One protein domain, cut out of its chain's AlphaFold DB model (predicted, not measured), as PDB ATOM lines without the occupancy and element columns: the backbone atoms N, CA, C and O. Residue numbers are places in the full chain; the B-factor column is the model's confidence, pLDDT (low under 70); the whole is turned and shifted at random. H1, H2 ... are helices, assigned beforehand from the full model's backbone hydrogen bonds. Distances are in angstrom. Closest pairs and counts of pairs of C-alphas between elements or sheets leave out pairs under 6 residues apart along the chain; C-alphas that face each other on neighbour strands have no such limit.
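This is residues 14 to 64 of the 151 residues of an uncharacterized protein of Salmonella typhimurium (UniProt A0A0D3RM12). Two helices meet near their ends in an open V, a shorter arm H1 and a much longer arm H2, with a tight link at the corner. Away from the corner both arms stand free, and H2 makes the longest axis. The printed part has 51 residues with two named helices, H1 then H2, and no named strand, and its class is all helix. It is extended, with a radius of gyration of the C-alphas of 17.5 A, and flat, spanning 53 by 28 by 6 A.

H1 holds residues 14 to 28, 21.1 A from first to last C-alpha, and begins with C-alpha 14 at (282.132, 235.280, 198.642). H2 holds residues 31 to 64, 49.2 A long, from C-alpha 31 at (265.849, 254.867, 190.638) to C-alpha 64 at (260.302, 214.063, 163.642).

H1 and H2 are close but not clearly touching, their closest C-alphas being those of Ala 26 and Val 34, 6.6 A apart. They run opposite ways at a steep tilt of 52 degrees. In H1 and H2 every O i to N i+4 pair is within hydrogen-bond range.

The two C-alphas farthest apart, those of Met 28 and Leu 64, are 52.9 A apart. The printed part has no cut, and the link from H1 to H2 is tight. The mean pLDDT of the printed part is 87.0, and no printed residue is under 70.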
ATOM      1  N   GLN A  14     282.121 234.567 199.924       81.88
ATOM      2  CA  GLN A  14     282.132 235.280 198.642       81.88
ATOM      3  C   GLN A  14     280.722 235.583 198.123       81.88
ATOM      4  O   GLN A  14     280.456 236.708 197.710       81.88
ATOM      5  N   TYR A  15     279.809 234.610 198.188       82.69
ATOM      6  CA  TYR A  15     278.422 234.789 197.756       82.69
ATOM      7  C   TYR A  15     277.666 235.765 198.664       82.69
ATOM      8  O   TYR A  15     276.871 236.576 198.195       82.69
ATOM      9  N   LEU A  16     277.928 235.703 199.972       84.56
ATOM     10  CA  LEU A  16     277.351 236.635 200.938       84.56
ATOM     11  C   LEU A  16     277.830 238.071 200.689       84.56
ATOM     12  O   LEU A  16     277.007 238.982 200.671       84.56
ATOM     13  N   ASN A  17     279.123 238.262 200.427       85.25
ATOM     14  CA  ASN A  17     279.683 239.575 200.110       85.25
ATOM     15  C   ASN A  17     279.113 240.135 198.803       85.25
ATOM     16  O   ASN A  17     278.694 241.285 198.765       85.25
ATOM     17  N   GLU A  18     279.018 239.314 197.760       85.81
ATOM     18  CA  GLU A  18     278.428 239.719 196.482       85.81
ATOM     19  C   GLU A  18     276.953 240.130 196.635       85.81
ATOM     20  O   GLU A  18     276.525 241.152 196.098       85.81
ATOM     21  N   LEU A  19     276.172 239.382 197.422       85.69
ATOM     22  CA  LEU A  19     274.789 239.740 197.740       85.69
ATOM     23  C   LEU A  19     274.680 241.075 198.479       85.69
ATOM     24  O   LEU A  19     273.814 241.881 198.138       85.69
ATOM     25  N   ILE A  20     275.532 241.297 199.483       86.19
ATOM     26  CA  ILE A  20     275.560 242.543 200.256       86.19
ATOM     27  C   ILE A  20     275.867 243.716 199.325       86.19
ATOM     28  O   ILE A  20     275.072 244.650 199.251       86.19
ATOM     29  N   THR A  21     276.934 243.621 198.529       84.50
ATOM     30  CA  THR A  21     277.326 244.673 197.582       84.50
ATOM     31  C   THR A  21     276.228 244.968 196.557       84.50
ATOM     32  O   THR A  21     275.950 246.128 196.254       84.50
ATOM     33  N   ASN A  22     275.542 243.940 196.054       84.19
ATOM     34  CA  ASN A  22     274.450 244.112 195.096       84.19
ATOM     35  C   ASN A  22     273.215 244.789 195.718       84.19
ATOM     36  O   ASN A  22     272.564 245.605 195.062       84.19
ATOM     37  N   MET A  23     272.888 244.471 196.975       85.38
ATOM     38  CA  MET A  23     271.797 245.130 197.704       85.38
ATOM     39  C   MET A  23     272.131 246.586 198.036       85.38
ATOM     40  O   MET A  23     271.280 247.457 197.865       85.38
ATOM     41  N   GLU A  24     273.366 246.861 198.455       86.44
ATOM     42  CA  GLU A  24     273.853 248.222 198.707       86.44
ATOM     43  C   GLU A  24     273.815 249.068 197.433       86.44
ATOM     44  O   GLU A  24     273.295 250.185 197.444       86.44
ATOM     45  N   PHE A  25     274.265 248.511 196.306       84.56
ATOM     46  CA  PHE A  25     274.170 249.164 195.004       84.56
ATOM     47  C   PHE A  25     272.717 249.476 194.626       84.56
ATOM     48  O   PHE A  25     272.414 250.598 194.229       84.56
ATOM     49  N   ALA A  26     271.794 248.525 194.794       81.62
ATOM     50  CA  ALA A  26     270.378 248.740 194.494       81.62
ATOM     51  C   ALA A  26     269.722 249.800 195.402       81.62
ATOM     52  O   ALA A  26     268.782 250.466 194.969       81.62
ATOM     53  N   ALA A  27     270.209 249.962 196.635       81.88
ATOM     54  CA  ALA A  27     269.718 250.956 197.587       81.88
ATOM     55  C   ALA A  27     270.292 252.365 197.350       81.88
ATOM     56  O   ALA A  27     269.617 253.350 197.648       81.88
ATOM     57  N   MET A  28     271.522 252.470 196.831       84.12
ATOM     58  CA  MET A  28     272.212 253.749 196.602       84.12
ATOM     59  C   MET A  28     272.123 254.261 195.157       84.12
ATOM     60  O   MET A  28     272.340 255.450 194.916       84.12
ATOM     61  N   ALA A  29     271.820 253.398 194.185       83.81
ATOM     62  CA  ALA A  29     271.704 253.797 192.790       83.81
ATOM     63  C   ALA A  29     270.453 254.667 192.545       83.81
ATOM     64  O   ALA A  29     269.393 254.422 193.128       83.81
ATOM     65  N   PRO A  30     270.524 255.653 191.630       89.06
ATOM     66  CA  PRO A  30     269.346 256.394 191.201       89.06
ATOM     67  C   PRO A  30     268.267 255.444 190.670       89.06
ATOM     68  O   PRO A  30     268.562 254.522 189.908       89.06
ATOM     69  N   VAL A  31     267.003 255.709 191.015       83.69
ATOM     70  CA  VAL A  31     265.849 254.867 190.638       83.69
ATOM     71  C   VAL A  31     265.796 254.595 189.129       83.69
ATOM     72  O   VAL A  31     265.445 253.492 188.713       83.69
ATOM     73  N   GLU A  32     266.191 255.570 188.309       86.00
ATOM     74  CA  GLU A  32     266.232 255.441 186.849       86.00
ATOM     75  C   GLU A  32     267.232 254.368 186.384       86.00
ATOM     76  O   GLU A  32     266.920 253.562 185.511       86.00
ATOM     77  N   VAL A  33     268.401 254.278 187.027       86.50
ATOM     78  CA  VAL A  33     269.446 253.290 186.707       86.50
ATOM     79  C   VAL A  33     268.967 251.877 187.038       86.50
ATOM     80  O   VAL A  33     269.093 250.966 186.219       86.50
ATOM     81  N   VAL A  34     268.340 251.698 188.205       85.25
ATOM     82  CA  VAL A  34     267.787 250.401 188.628       85.25
ATOM     83  C   VAL A  34     266.659 249.951 187.693       85.25
ATOM     84  O   VAL A  34     266.576 248.771 187.351       85.25
ATOM     85  N   ARG A  35     265.813 250.879 187.224       86.88
ATOM     86  CA  ARG A  35     264.741 250.585 186.258       86.88
ATOM     87  C   ARG A  35     265.281 250.139 184.903       86.88
ATOM     88  O   ARG A  35     264.789 249.147 184.368       86.88
ATOM     89  N   VAL A  36     266.296 250.823 184.376       90.81
ATOM     90  CA  VAL A  36     266.943 250.448 183.108       90.81
ATOM     91  C   VAL A  36     267.593 249.068 183.223       90.81
ATOM     92  O   VAL A  36     267.352 248.213 182.374       90.81
ATOM     93  N   MET A  37     268.322 248.796 184.311       86.31
ATOM     94  CA  MET A  37     268.924 247.477 184.546       86.31
ATOM     95  C   MET A  37     267.873 246.371 184.702       86.31
ATOM     96  O   MET A  37     268.040 245.273 184.168       86.31
ATOM     97  N   ALA A  38     266.766 246.640 185.399       87.00
ATOM     98  CA  ALA A  38     265.671 245.684 185.530       87.00
ATOM     99  C   ALA A  38     265.009 245.382 184.175       87.00
ATOM    100  O   ALA A  38     264.732 244.216 183.883       87.00
ATOM    101  N   ALA A  39     264.794 246.399 183.334       90.38
ATOM    102  CA  ALA A  39     264.269 246.229 181.981       90.38
ATOM    103  C   ALA A  39     265.235 245.416 181.100       90.38
ATOM    104  O   ALA A  39     264.810 244.480 180.421       90.38
ATOM    105  N   GLU A  40     266.538 245.690 181.173       90.44
ATOM    106  CA  GLU A  40     267.558 244.941 180.434       90.44
ATOM    107  C   GLU A  40     267.604 243.462 180.859       90.44
ATOM    108  O   GLU A  40     267.620 242.564 180.014       90.44
ATOM    109  N   LEU A  41     267.556 243.181 182.165       88.12
ATOM    110  CA  LEU A  41     267.486 241.813 182.684       88.12
ATOM    111  C   LEU A  41     266.202 241.094 182.247       88.12
ATOM    112  O   LEU A  41     266.237 239.892 181.970       88.12
ATOM    113  N   GLN A  42     265.071 241.798 182.171       89.19
ATOM    114  CA  GLN A  42     263.824 241.230 181.658       89.19
ATOM    115  C   GLN A  42     263.923 240.881 180.171       89.19
ATOM    116  O   GLN A  42     263.499 239.791 179.783       89.19
ATOM    117  N   GLU A  43     264.511 241.747 179.347       91.88
ATOM    118  CA  GLU A  43     264.706 241.469 177.921       91.88
ATOM    119  C   GLU A  43     265.692 240.320 177.691       91.88
ATOM    120  O   GLU A  43     265.399 239.410 176.912       91.88
ATOM    121  N   ARG A  44     266.792 240.263 178.454       91.50
ATOM    122  CA  ARG A  44     267.722 239.120 178.447       91.50
ATOM    123  C   ARG A  44     267.008 237.811 178.805       91.50
ATOM    124  O   ARG A  44     267.115 236.834 178.070       91.50
ATOM    125  N   ARG A  45     266.176 237.803 179.855       90.50
ATOM    126  CA  ARG A  45     265.370 236.624 180.238       90.50
ATOM    127  C   ARG A  45     264.383 236.203 179.148       90.50
ATOM    128  O   ARG A  45     264.213 235.007 178.905       90.50
ATOM    129  N   LYS A  46     263.720 237.156 178.485       91.81
ATOM    130  CA  LYS A  46     262.813 236.865 177.362       91.81
ATOM    131  C   LYS A  46     263.581 236.269 176.184       91.81
ATOM    132  O   LYS A  46     263.119 235.275 175.620       91.81
ATOM    133  N   ALA A  47     264.744 236.822 175.847       90.44
ATOM    134  CA  ALA A  47     265.621 236.306 174.800       90.44
ATOM    135  C   ALA A  47     266.089 234.874 175.105       90.44
ATOM    136  O   ALA A  47     265.927 233.993 174.260       90.44
ATOM    137  N   ASP A  48     266.535 234.605 176.333       92.25
ATOM    138  CA  ASP A  48     266.927 233.264 176.779       92.25
ATOM    139  C   ASP A  48     265.761 232.275 176.712       92.25
ATOM    140  O   ASP A  48     265.918 231.139 176.263       92.25
ATOM    141  N   SER A  49     264.561 232.706 177.110       89.44
ATOM    142  CA  SER A  49     263.362 231.868 177.025       89.44
ATOM    143  C   SER A  49     263.008 231.528 175.575       89.44
ATOM    144  O   SER A  49     262.629 230.396 175.276       89.44
ATOM    145  N   ARG A  50     263.177 232.485 174.657       90.12
ATOM    146  CA  ARG A  50     262.919 232.302 173.228       90.12
ATOM    147  C   ARG A  50     263.944 231.356 172.617       90.12
ATOM    148  O   ARG A  50     263.548 230.440 171.908       90.12
ATOM    149  N   LYS A  51     265.220 231.525 172.963       93.19
ATOM    150  CA  LYS A  51     266.305 230.638 172.539       93.19
ATOM    151  C   LYS A  51     266.054 229.198 172.985       93.19
ATOM    152  O   LYS A  51     266.017 228.310 172.150       93.19
ATOM    153  N   ARG A  52     265.717 228.979 174.260       89.62
ATOM    154  CA  ARG A  52     265.367 227.637 174.769       89.62
ATOM    155  C   ARG A  52     264.185 227.005 174.033       89.62
ATOM    156  O   ARG A  52     264.166 225.795 173.832       89.62
ATOM    157  N   ARG A  53     263.179 227.803 173.657       90.19
ATOM    158  CA  ARG A  53     262.027 227.319 172.879       90.19
ATOM    159  C   ARG A  53     262.417 226.943 171.454       90.19
ATOM    160  O   ARG A  53     261.887 225.956 170.957       90.19
ATOM    161  N   LEU A  54     263.314 227.702 170.826       91.31
ATOM    162  CA  LEU A  54     263.858 227.378 169.509       91.31
ATOM    163  C   LEU A  54     264.684 226.095 169.573       91.31
ATOM    164  O   LEU A  54     264.350 225.162 168.861       91.31
ATOM    165  N   ASP A  55     265.623 225.983 170.513       92.12
ATOM    166  CA  ASP A  55     266.442 224.775 170.688       92.12
ATOM    167  C   ASP A  55     265.565 223.527 170.933       92.12
ATOM    168  O   ASP A  55     265.806 222.444 170.396       92.12
ATOM    169  N   ALA A  56     264.501 223.666 171.734       90.44
ATOM    170  CA  ALA A  56     263.545 222.587 171.976       90.44
ATOM    171  C   ALA A  56     262.717 222.237 170.727       90.44
ATOM    172  O   ALA A  56     262.451 221.058 170.482       90.44
ATOM    173  N   ALA A  57     262.308 223.240 169.945       87.38
ATOM    174  CA  ALA A  57     261.581 223.040 168.697       87.38
ATOM    175  C   ALA A  57     262.472 222.392 167.631       87.38
ATOM    176  O   ALA A  57     262.046 221.425 167.013       87.38
ATOM    177  N   GLU A  58     263.715 222.843 167.472       90.88
ATOM    178  CA  GLU A  58     264.707 222.255 166.568       90.88
ATOM    179  C   GLU A  58     264.983 220.798 166.926       90.88
ATOM    180  O   GLU A  58     264.935 219.926 166.060       90.88
ATOM    181  N   LYS A  59     265.160 220.493 168.216       90.12
ATOM    182  CA  LYS A  59     265.314 219.109 168.674       90.12
ATOM    183  C   LYS A  59     264.086 218.255 168.343       90.12
ATOM    184  O   LYS A  59     264.233 217.092 167.978       90.12
ATOM    185  N   ARG A  60     262.880 218.821 168.458       84.19
ATOM    186  CA  ARG A  60     261.633 218.125 168.124       84.19
ATOM    187  C   ARG A  60     261.466 217.930 166.617       84.19
ATOM    188  O   ARG A  60     261.001 216.873 166.210       84.19
ATOM    189  N   ILE A  61     261.851 218.916 165.812       83.19
ATOM    190  CA  ILE A  61     261.862 218.830 164.349       83.19
ATOM    191  C   ILE A  61     262.847 217.746 163.915       83.19
ATOM    192  O   ILE A  61     262.440 216.832 163.213       83.19
ATOM    193  N   ALA A  62     264.078 217.751 164.429       81.00
ATOM    194  CA  ALA A  62     265.073 216.722 164.127       81.00
ATOM    195  C   ALA A  62     264.603 215.311 164.526       81.00
ATOM    196  O   ALA A  62     264.840 214.343 163.809       81.00
ATOM    197  N   GLU A  63     263.902 215.177 165.657       79.62
ATOM    198  CA  GLU A  63     263.294 213.907 166.068       79.62
ATOM    199  C   GLU A  63     262.193 213.445 165.100       79.62
ATOM    200  O   GLU A  63     262.084 212.252 164.822       79.62
ATOM    201  N   LEU A  64     261.368 214.368 164.599       75.50
ATOM    202  CA  LEU A  64     260.302 214.063 163.642       75.50
ATOM    203  C   LEU A  64     260.864 213.734 162.254       75.50
ATOM    204  O   LEU A  64     260.460 212.734 161.674       75.50
TER     205      LEU A  64